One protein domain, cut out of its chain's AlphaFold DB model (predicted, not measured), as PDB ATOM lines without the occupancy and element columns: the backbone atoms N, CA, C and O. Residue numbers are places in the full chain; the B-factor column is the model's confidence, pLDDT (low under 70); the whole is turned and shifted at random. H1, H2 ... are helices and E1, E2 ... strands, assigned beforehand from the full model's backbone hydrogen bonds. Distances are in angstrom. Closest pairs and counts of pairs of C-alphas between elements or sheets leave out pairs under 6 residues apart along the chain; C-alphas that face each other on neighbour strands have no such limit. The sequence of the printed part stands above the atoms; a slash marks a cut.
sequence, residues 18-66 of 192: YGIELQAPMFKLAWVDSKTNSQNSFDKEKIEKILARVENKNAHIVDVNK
ATOM      1  N   TYR A  18    -127.933 -22.806 -29.563       95.06
ATOM      2  CA  TYR A  18    -127.728 -23.927 -30.455       95.06
ATOM      3  C   TYR A  18    -126.434 -24.633 -30.056       95.06
ATOM      4  O   TYR A  18    -125.439 -24.001 -29.694       95.06
ATOM      5  N   GLY A  19    -126.458 -25.957 -30.101       94.38
ATOM      6  CA  GLY A  19    -125.312 -26.821 -29.858       94.38
ATOM      7  C   GLY A  19    -125.380 -28.017 -30.796       94.38
ATOM      8  O   GLY A  19    -126.404 -28.249 -31.438       94.38
ATOM      9  N   ILE A  20    -124.285 -28.763 -30.889       93.88
ATOM     10  CA  ILE A  20    -124.213 -29.978 -31.704       93.88
ATOM     11  C   ILE A  20    -124.006 -31.151 -30.755       93.88
ATOM     12  O   ILE A  20    -123.100 -31.120 -29.921       93.88
ATOM     13  N   GLU A  21    -124.837 -32.179 -30.888       93.50
ATOM     14  CA  GLU A  21    -124.691 -33.441 -30.171       93.50
ATOM     15  C   GLU A  21    -124.370 -34.551 -31.174       93.50
ATOM     16  O   GLU A  21    -125.071 -34.730 -32.169       93.50
ATOM     17  N   LEU A  22    -123.303 -35.300 -30.910       91.25
ATOM     18  CA  LEU A  22    -122.974 -36.523 -31.627       91.25
ATOM     19  C   LEU A  22    -123.549 -37.715 -30.863       91.25
ATOM     20  O   LEU A  22    -123.153 -37.992 -29.725       91.25
ATOM     21  N   GLN A  23    -124.449 -38.443 -31.515       91.31
ATOM     22  CA  GLN A  23    -125.023 -39.677 -30.997       91.31
ATOM     23  C   GLN A  23    -124.130 -40.867 -31.382       91.31
ATOM     24  O   GLN A  23    -124.127 -41.301 -32.532       91.31
ATOM     25  N   ALA A  24    -123.376 -41.404 -30.422       87.62
ATOM     26  CA  ALA A  24    -122.635 -42.656 -30.584       87.62
ATOM     27  C   ALA A  24    -123.450 -43.843 -30.016       87.62
ATOM     28  O   ALA A  24    -124.417 -43.625 -29.279       87.62
ATOM     29  N   PRO A  25    -123.073 -45.108 -30.305       89.12
ATOM     30  CA  PRO A  25    -123.837 -46.275 -29.848       89.12
ATOM     31  C   PRO A  25    -123.999 -46.389 -28.324       89.12
ATOM     32  O   PRO A  25    -125.019 -46.883 -27.858       89.12
ATOM     33  N   MET A  26    -123.008 -45.943 -27.541       90.44
ATOM     34  CA  MET A  26    -122.995 -46.109 -26.074       90.44
ATOM     35  C   MET A  26    -123.011 -44.798 -25.282       90.44
ATOM     36  O   MET A  26    -123.136 -44.823 -24.059       90.44
ATOM     37  N   PHE A  27    -122.835 -43.652 -25.936       91.06
ATOM     38  CA  PHE A  27    -122.752 -42.356 -25.267       91.06
ATOM     39  C   PHE A  27    -123.075 -41.216 -26.234       91.06
ATOM     40  O   PHE A  27    -123.130 -41.395 -27.449       91.06
ATOM     41  N   LYS A  28    -123.277 -40.026 -25.671       92.50
ATOM     42  CA  LYS A  28    -123.455 -38.771 -26.402       92.50
ATOM     43  C   LYS A  28    -122.230 -37.895 -26.177       92.50
ATOM     44  O   LYS A  28    -121.684 -37.884 -25.073       92.50
ATOM     45  N   LEU A  29    -121.810 -37.168 -27.204       91.19
ATOM     46  CA  LEU A  29    -120.773 -36.145 -27.091       91.19
ATOM     47  C   LEU A  29    -121.363 -34.790 -27.463       91.19
ATOM     48  O   LEU A  29    -122.024 -34.667 -28.489       91.19
ATOM     49  N   ALA A  30    -121.097 -33.778 -26.645       93.56
ATOM     50  CA  ALA A  30    -121.431 -32.399 -26.969       93.56
ATOM     51  C   ALA A  30    -120.239 -31.735 -27.664       93.56
ATOM     52  O   ALA A  30    -119.095 -31.876 -27.223       93.56
ATOM     53  N   TRP A  31    -120.511 -30.992 -28.735       93.69
ATOM     54  CA  TRP A  31    -119.538 -30.073 -29.311       93.69
ATOM     55  C   TRP A  31    -119.122 -29.025 -28.276       93.69
ATOM     56  O   TRP A  31    -119.935 -28.570 -27.474       93.69
ATOM     57  N   VAL A  32    -117.849 -28.637 -28.315       93.56
ATOM     58  CA  VAL A  32    -117.281 -27.579 -27.480       93.56
ATOM     59  C   VAL A  32    -116.554 -26.600 -28.390       93.56
ATOM     60  O   VAL A  32    -115.719 -26.995 -29.207       93.56
ATOM     61  N   ASP A  33    -116.856 -25.314 -28.250       91.81
ATOM     62  CA  ASP A  33    -116.141 -24.267 -28.966       91.81
ATOM     63  C   ASP A  33    -114.713 -24.130 -28.422       91.81
ATOM     64  O   ASP A  33    -114.505 -23.776 -27.263       91.81
ATOM     65  N   SER A  34    -113.717 -24.333 -29.284       88.81
ATOM     66  CA  SER A  34    -112.295 -24.178 -28.939       88.81
ATOM     67  C   SER A  34    -111.902 -22.798 -28.382       88.81
ATOM     68  O   SER A  34    -110.894 -22.695 -27.692       88.81
ATOM     69  N   LYS A  35    -112.661 -21.732 -28.681       90.19
ATOM     70  CA  LYS A  35    -112.356 -20.357 -28.253       90.19
ATOM     71  C   LYS A  35    -113.025 -19.985 -26.938       90.19
ATOM     72  O   LYS A  35    -112.432 -19.268 -26.141       90.19
ATOM     73  N   THR A  36    -114.269 -20.415 -26.733       91.06
ATOM     74  CA  THR A  36    -115.071 -20.011 -25.563       91.06
ATOM     75  C   THR A  36    -115.197 -21.109 -24.515       91.06
ATOM     76  O   THR A  36    -115.668 -20.838 -23.414       91.06
ATOM     77  N   ASN A  37    -114.801 -22.342 -24.848       91.50
ATOM     78  CA  ASN A  37    -115.023 -23.542 -24.046       91.50
ATOM     79  C   ASN A  37    -116.510 -23.771 -23.694       91.50
ATOM     80  O   ASN A  37    -116.835 -24.444 -22.717       91.50
ATOM     81  N   SER A  38    -117.418 -23.183 -24.482       92.38
ATOM     82  CA  SER A  38    -118.864 -23.339 -24.332       92.38
ATOM     83  C   SER A  38    -119.368 -24.517 -25.157       92.38
ATOM     84  O   SER A  38    -118.883 -24.763 -26.262       92.38
ATOM     85  N   GLN A  39    -120.390 -25.202 -24.645       93.06
ATOM     86  CA  GLN A  39    -121.104 -26.264 -25.363       93.06
ATOM     87  C   GLN A  39    -122.219 -25.732 -26.278       93.06
ATOM     88  O   GLN A  39    -122.854 -26.490 -27.007       93.06
ATOM     89  N   ASN A  40    -122.484 -24.424 -26.230       93.31
ATOM     90  CA  ASN A  40    -123.547 -23.781 -26.987       93.31
ATOM     91  C   ASN A  40    -123.143 -22.400 -27.525       93.31
ATOM     92  O   ASN A  40    -122.177 -21.777 -27.076       93.31
ATOM     93  N   SER A  41    -123.906 -21.937 -28.513       92.81
ATOM     94  CA  SER A  41    -123.763 -20.656 -29.200       92.81
ATOM     95  C   SER A  41    -125.139 -20.032 -29.432       92.81
ATOM     96  O   SER A  41    -126.084 -20.734 -29.772       92.81
ATOM     97  N   PHE A  42    -125.254 -18.710 -29.303       93.50
ATOM     98  CA  PHE A  42    -126.464 -17.971 -29.700       93.50
ATOM     99  C   PHE A  42    -126.542 -17.737 -31.220       93.50
ATOM    100  O   PHE A  42    -127.585 -17.362 -31.741       93.50
ATOM    101  N   ASP A  43    -125.435 -17.952 -31.936       93.50
ATOM    102  CA  ASP A  43    -125.348 -17.820 -33.391       93.50
ATOM    103  C   ASP A  43    -125.721 -19.148 -34.067       93.50
ATOM    104  O   ASP A  43    -124.947 -20.114 -34.019       93.50
ATOM    105  N   LYS A  44    -126.916 -19.178 -34.670       94.56
ATOM    106  CA  LYS A  44    -127.464 -20.328 -35.398       94.56
ATOM    107  C   LYS A  44    -126.655 -20.657 -36.648       94.56
ATOM    108  O   LYS A  44    -126.280 -21.811 -36.838       94.56
ATOM    109  N   GLU A  45    -126.332 -19.653 -37.465       94.31
ATOM    110  CA  GLU A  45    -125.615 -19.857 -38.726       94.31
ATOM    111  C   GLU A  45    -124.240 -20.472 -38.496       94.31
ATOM    112  O   GLU A  45    -123.782 -21.319 -39.264       94.31
ATOM    113  N   LYS A  46    -123.554 -20.044 -37.432       92.12
ATOM    114  CA  LYS A  46    -122.273 -20.627 -37.039       92.12
ATOM    115  C   LYS A  46    -122.411 -22.120 -36.753       92.12
ATOM    116  O   LYS A  46    -121.572 -22.894 -37.213       92.12
ATOM    117  N   ILE A  47    -123.441 -22.525 -36.010       94.44
ATOM    118  CA  ILE A  47    -123.683 -23.934 -35.681       94.44
ATOM    119  C   ILE A  47    -124.060 -24.734 -36.927       94.44
ATOM    120  O   ILE A  47    -123.482 -25.794 -37.145       94.44
ATOM    121  N   GLU A  48    -124.927 -24.210 -37.791       94.25
ATOM    122  CA  GLU A  48    -125.294 -24.858 -39.058       94.25
ATOM    123  C   GLU A  48    -124.083 -25.039 -39.986       94.25
ATOM    124  O   GLU A  48    -123.877 -26.120 -40.538       94.25
ATOM    125  N   LYS A  49    -123.210 -24.027 -40.090       94.31
ATOM    126  CA  LYS A  49    -121.950 -24.110 -40.850       94.31
ATOM    127  C   LYS A  49    -121.007 -25.176 -40.295       94.31
ATOM    128  O   LYS A  49    -120.299 -25.820 -41.068       94.31
ATOM    129  N   ILE A  50    -120.944 -25.345 -38.974       92.06
ATOM    130  CA  ILE A  50    -120.129 -26.396 -38.351       92.06
ATOM    131  C   ILE A  50    -120.765 -27.763 -38.603       92.06
ATOM    132  O   ILE A  50    -120.054 -28.668 -39.031       92.06
ATOM    133  N   LEU A  51    -122.080 -27.896 -38.403       92.81
ATOM    134  CA  LEU A  51    -122.826 -29.134 -38.610       92.81
ATOM    135  C   LEU A  51    -122.634 -29.655 -40.038       92.81
ATOM    136  O   LEU A  51    -122.152 -30.768 -40.212       92.81
ATOM    137  N   ALA A  52    -122.848 -28.806 -41.045       93.25
ATOM    138  CA  ALA A  52    -122.650 -29.157 -42.452       93.25
ATOM    139  C   ALA A  52    -121.206 -29.595 -42.781       93.25
ATOM    140  O   ALA A  52    -120.972 -30.357 -43.715       93.25
ATOM    141  N   ARG A  53    -120.203 -29.129 -42.021       91.25
ATOM    142  CA  ARG A  53    -118.796 -29.526 -42.209       91.25
ATOM    143  C   ARG A  53    -118.454 -30.871 -41.586       91.25
ATOM    144  O   ARG A  53    -117.438 -31.442 -41.988       91.25
ATOM    145  N   VAL A  54    -119.202 -31.322 -40.584       90.25
ATOM    146  CA  VAL A  54    -118.916 -32.553 -39.824       90.25
ATOM    147  C   VAL A  54    -119.923 -33.667 -40.099       90.25
ATOM    148  O   VAL A  54    -119.655 -34.817 -39.760       90.25
ATOM    149  N   GLU A  55    -121.048 -33.346 -40.732       88.56
ATOM    150  CA  GLU A  55    -122.067 -34.306 -41.137       88.56
ATOM    151  C   GLU A  55    -121.472 -35.398 -42.040       88.56
ATOM    152  O   GLU A  55    -120.661 -35.126 -42.929       88.56
ATOM    153  N   ASN A  56    -121.843 -36.655 -41.774       87.38
ATOM    154  CA  ASN A  56    -121.349 -37.856 -42.463       87.38
ATOM    155  C   ASN A  56    -119.821 -38.056 -42.446       87.38
ATOM    156  O   ASN A  56    -119.284 -38.807 -43.263       87.38
ATOM    157  N   LYS A  57    -119.097 -37.419 -41.514       89.19
ATOM    158  CA  LYS A  57    -117.666 -37.670 -41.302       89.19
ATOM    159  C   LYS A  57    -117.419 -38.639 -40.155       89.19
ATOM    160  O   LYS A  57    -118.182 -38.715 -39.195       89.19
ATOM    161  N   ASN A  58    -116.291 -39.337 -40.236       87.44
ATOM    162  CA  ASN A  58    -115.809 -40.180 -39.150       87.44
ATOM    163  C   ASN A  58    -115.273 -39.318 -38.000       87.44
ATOM    164  O   ASN A  58    -114.546 -38.349 -38.222       87.44
ATOM    165  N   ALA A  59    -115.606 -39.702 -36.769       87.81
ATOM    166  CA  ALA A  59    -115.014 -39.145 -35.560       87.81
ATOM    167  C   ALA A  59    -113.920 -40.085 -35.036       87.81
ATOM    168  O   ALA A  59    -114.074 -41.306 -35.060       87.81
ATOM    169  N   HIS A  60    -112.830 -39.513 -34.524       90.44
ATOM    170  CA  HIS A  60    -111.742 -40.259 -33.896       90.44
ATOM    171  C   HIS A  60    -111.586 -39.816 -32.444       90.44
ATOM    172  O   HIS A  60    -111.627 -38.624 -32.137       90.44
ATOM    173  N   ILE A  61    -111.401 -40.783 -31.546       90.62
ATOM    174  CA  ILE A  61    -111.072 -40.507 -30.149       90.62
ATOM    175  C   ILE A  61    -109.609 -40.065 -30.104       90.62
ATOM    176  O   ILE A  61    -108.722 -40.836 -30.455       90.62
ATOM    177  N   VAL A  62    -109.377 -38.820 -29.691       93.69
ATOM    178  CA  VAL A  62    -108.032 -38.228 -29.605       93.69
ATOM    179  C   VAL A  62    -107.415 -38.343 -28.213       93.69
ATOM    180  O   VAL A  62    -106.196 -38.371 -28.093       93.69
ATOM    181  N   ASP A  63    -108.242 -38.424 -27.169       92.88
ATOM    182  CA  ASP A  63    -107.804 -38.565 -25.782       92.88
ATOM    183  C   ASP A  63    -108.880 -39.265 -24.939       92.88
ATOM    184  O   ASP A  63    -110.081 -39.109 -25.179       92.88
ATOM    185  N   VAL A  64    -108.439 -40.032 -23.940       92.50
ATOM    186  CA  VAL A  64    -109.300 -40.645 -22.923       92.50
ATOM    187  C   VAL A  64    -108.657 -40.440 -21.560       92.50
ATOM    188  O   VAL A  64    -107.751 -41.171 -21.159       92.50
ATOM    189  N   ASN A  65    -109.180 -39.480 -20.800       93.44
ATOM    190  CA  ASN A  65    -108.729 -39.244 -19.439       93.44
ATOM    191  C   ASN A  65    -109.568 -40.037 -18.426       93.44
ATOM    192  O   ASN A  65    -110.782 -39.848 -18.310       93.44
ATOM    193  N   LYS A  66    -108.908 -40.894 -17.644       94.00
ATOM    194  CA  LYS A  66    -109.516 -41.586 -16.505       94.00
ATOM    195  C   LYS A  66    -108.859 -41.115 -15.218       94.00
ATOM    196  O   LYS A  66    -107.666 -41.313 -15.011       94.00
TER     197      LYS A  66
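This is residues 18 to 66 of the 192 residues of the protein "DNA topoisomerase family protein" of Paeniclostridium sordellii (strain ATCC 9714 / DSM 2141 / JCM 3814 / LMG 15708 / NCIMB 10717 / 211) (UniProt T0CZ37). With little regular structure, this is a small two-stranded hairpin, E1 and E2, and one helix, H1, joined by a long loop, with residues 60 to 66 sticking out as a free tail. The printed part has 49 residues, of which 17 are in named elements, in the order E1, E2, H1; the class is mixed and the sheet antiparallel. It is only just loose, close to compact, with a radius of gyration of the C-alphas of 11.7 A and spans of 32 by 24 by 16 A.

E1, residues 21 to 23, and E2, residues 28 to 30, form a hairpin with a tight link, their directions at 161 degrees. N 22 and O 29 are 2.8 A apart, within hydrogen-bond range. H1, residues 44 to 54, is apart from E1; every O i to N i+4 pair in H1 is within hydrogen-bond range.

E1 begins at C-alpha 21 (-124.691, -33.441, -30.171) and spans 6.3 A; E2 spans 6.7 A. H1 spans 15.6 A, ending at C-alpha 54 (-118.916, -32.553, -39.824).

The farthest C-alphas, of Glu 45 and Lys 66, are 35.0 A apart. The printed part has no cut. The link from E2 to H1 is long. No printed residue is under 70 in pLDDT.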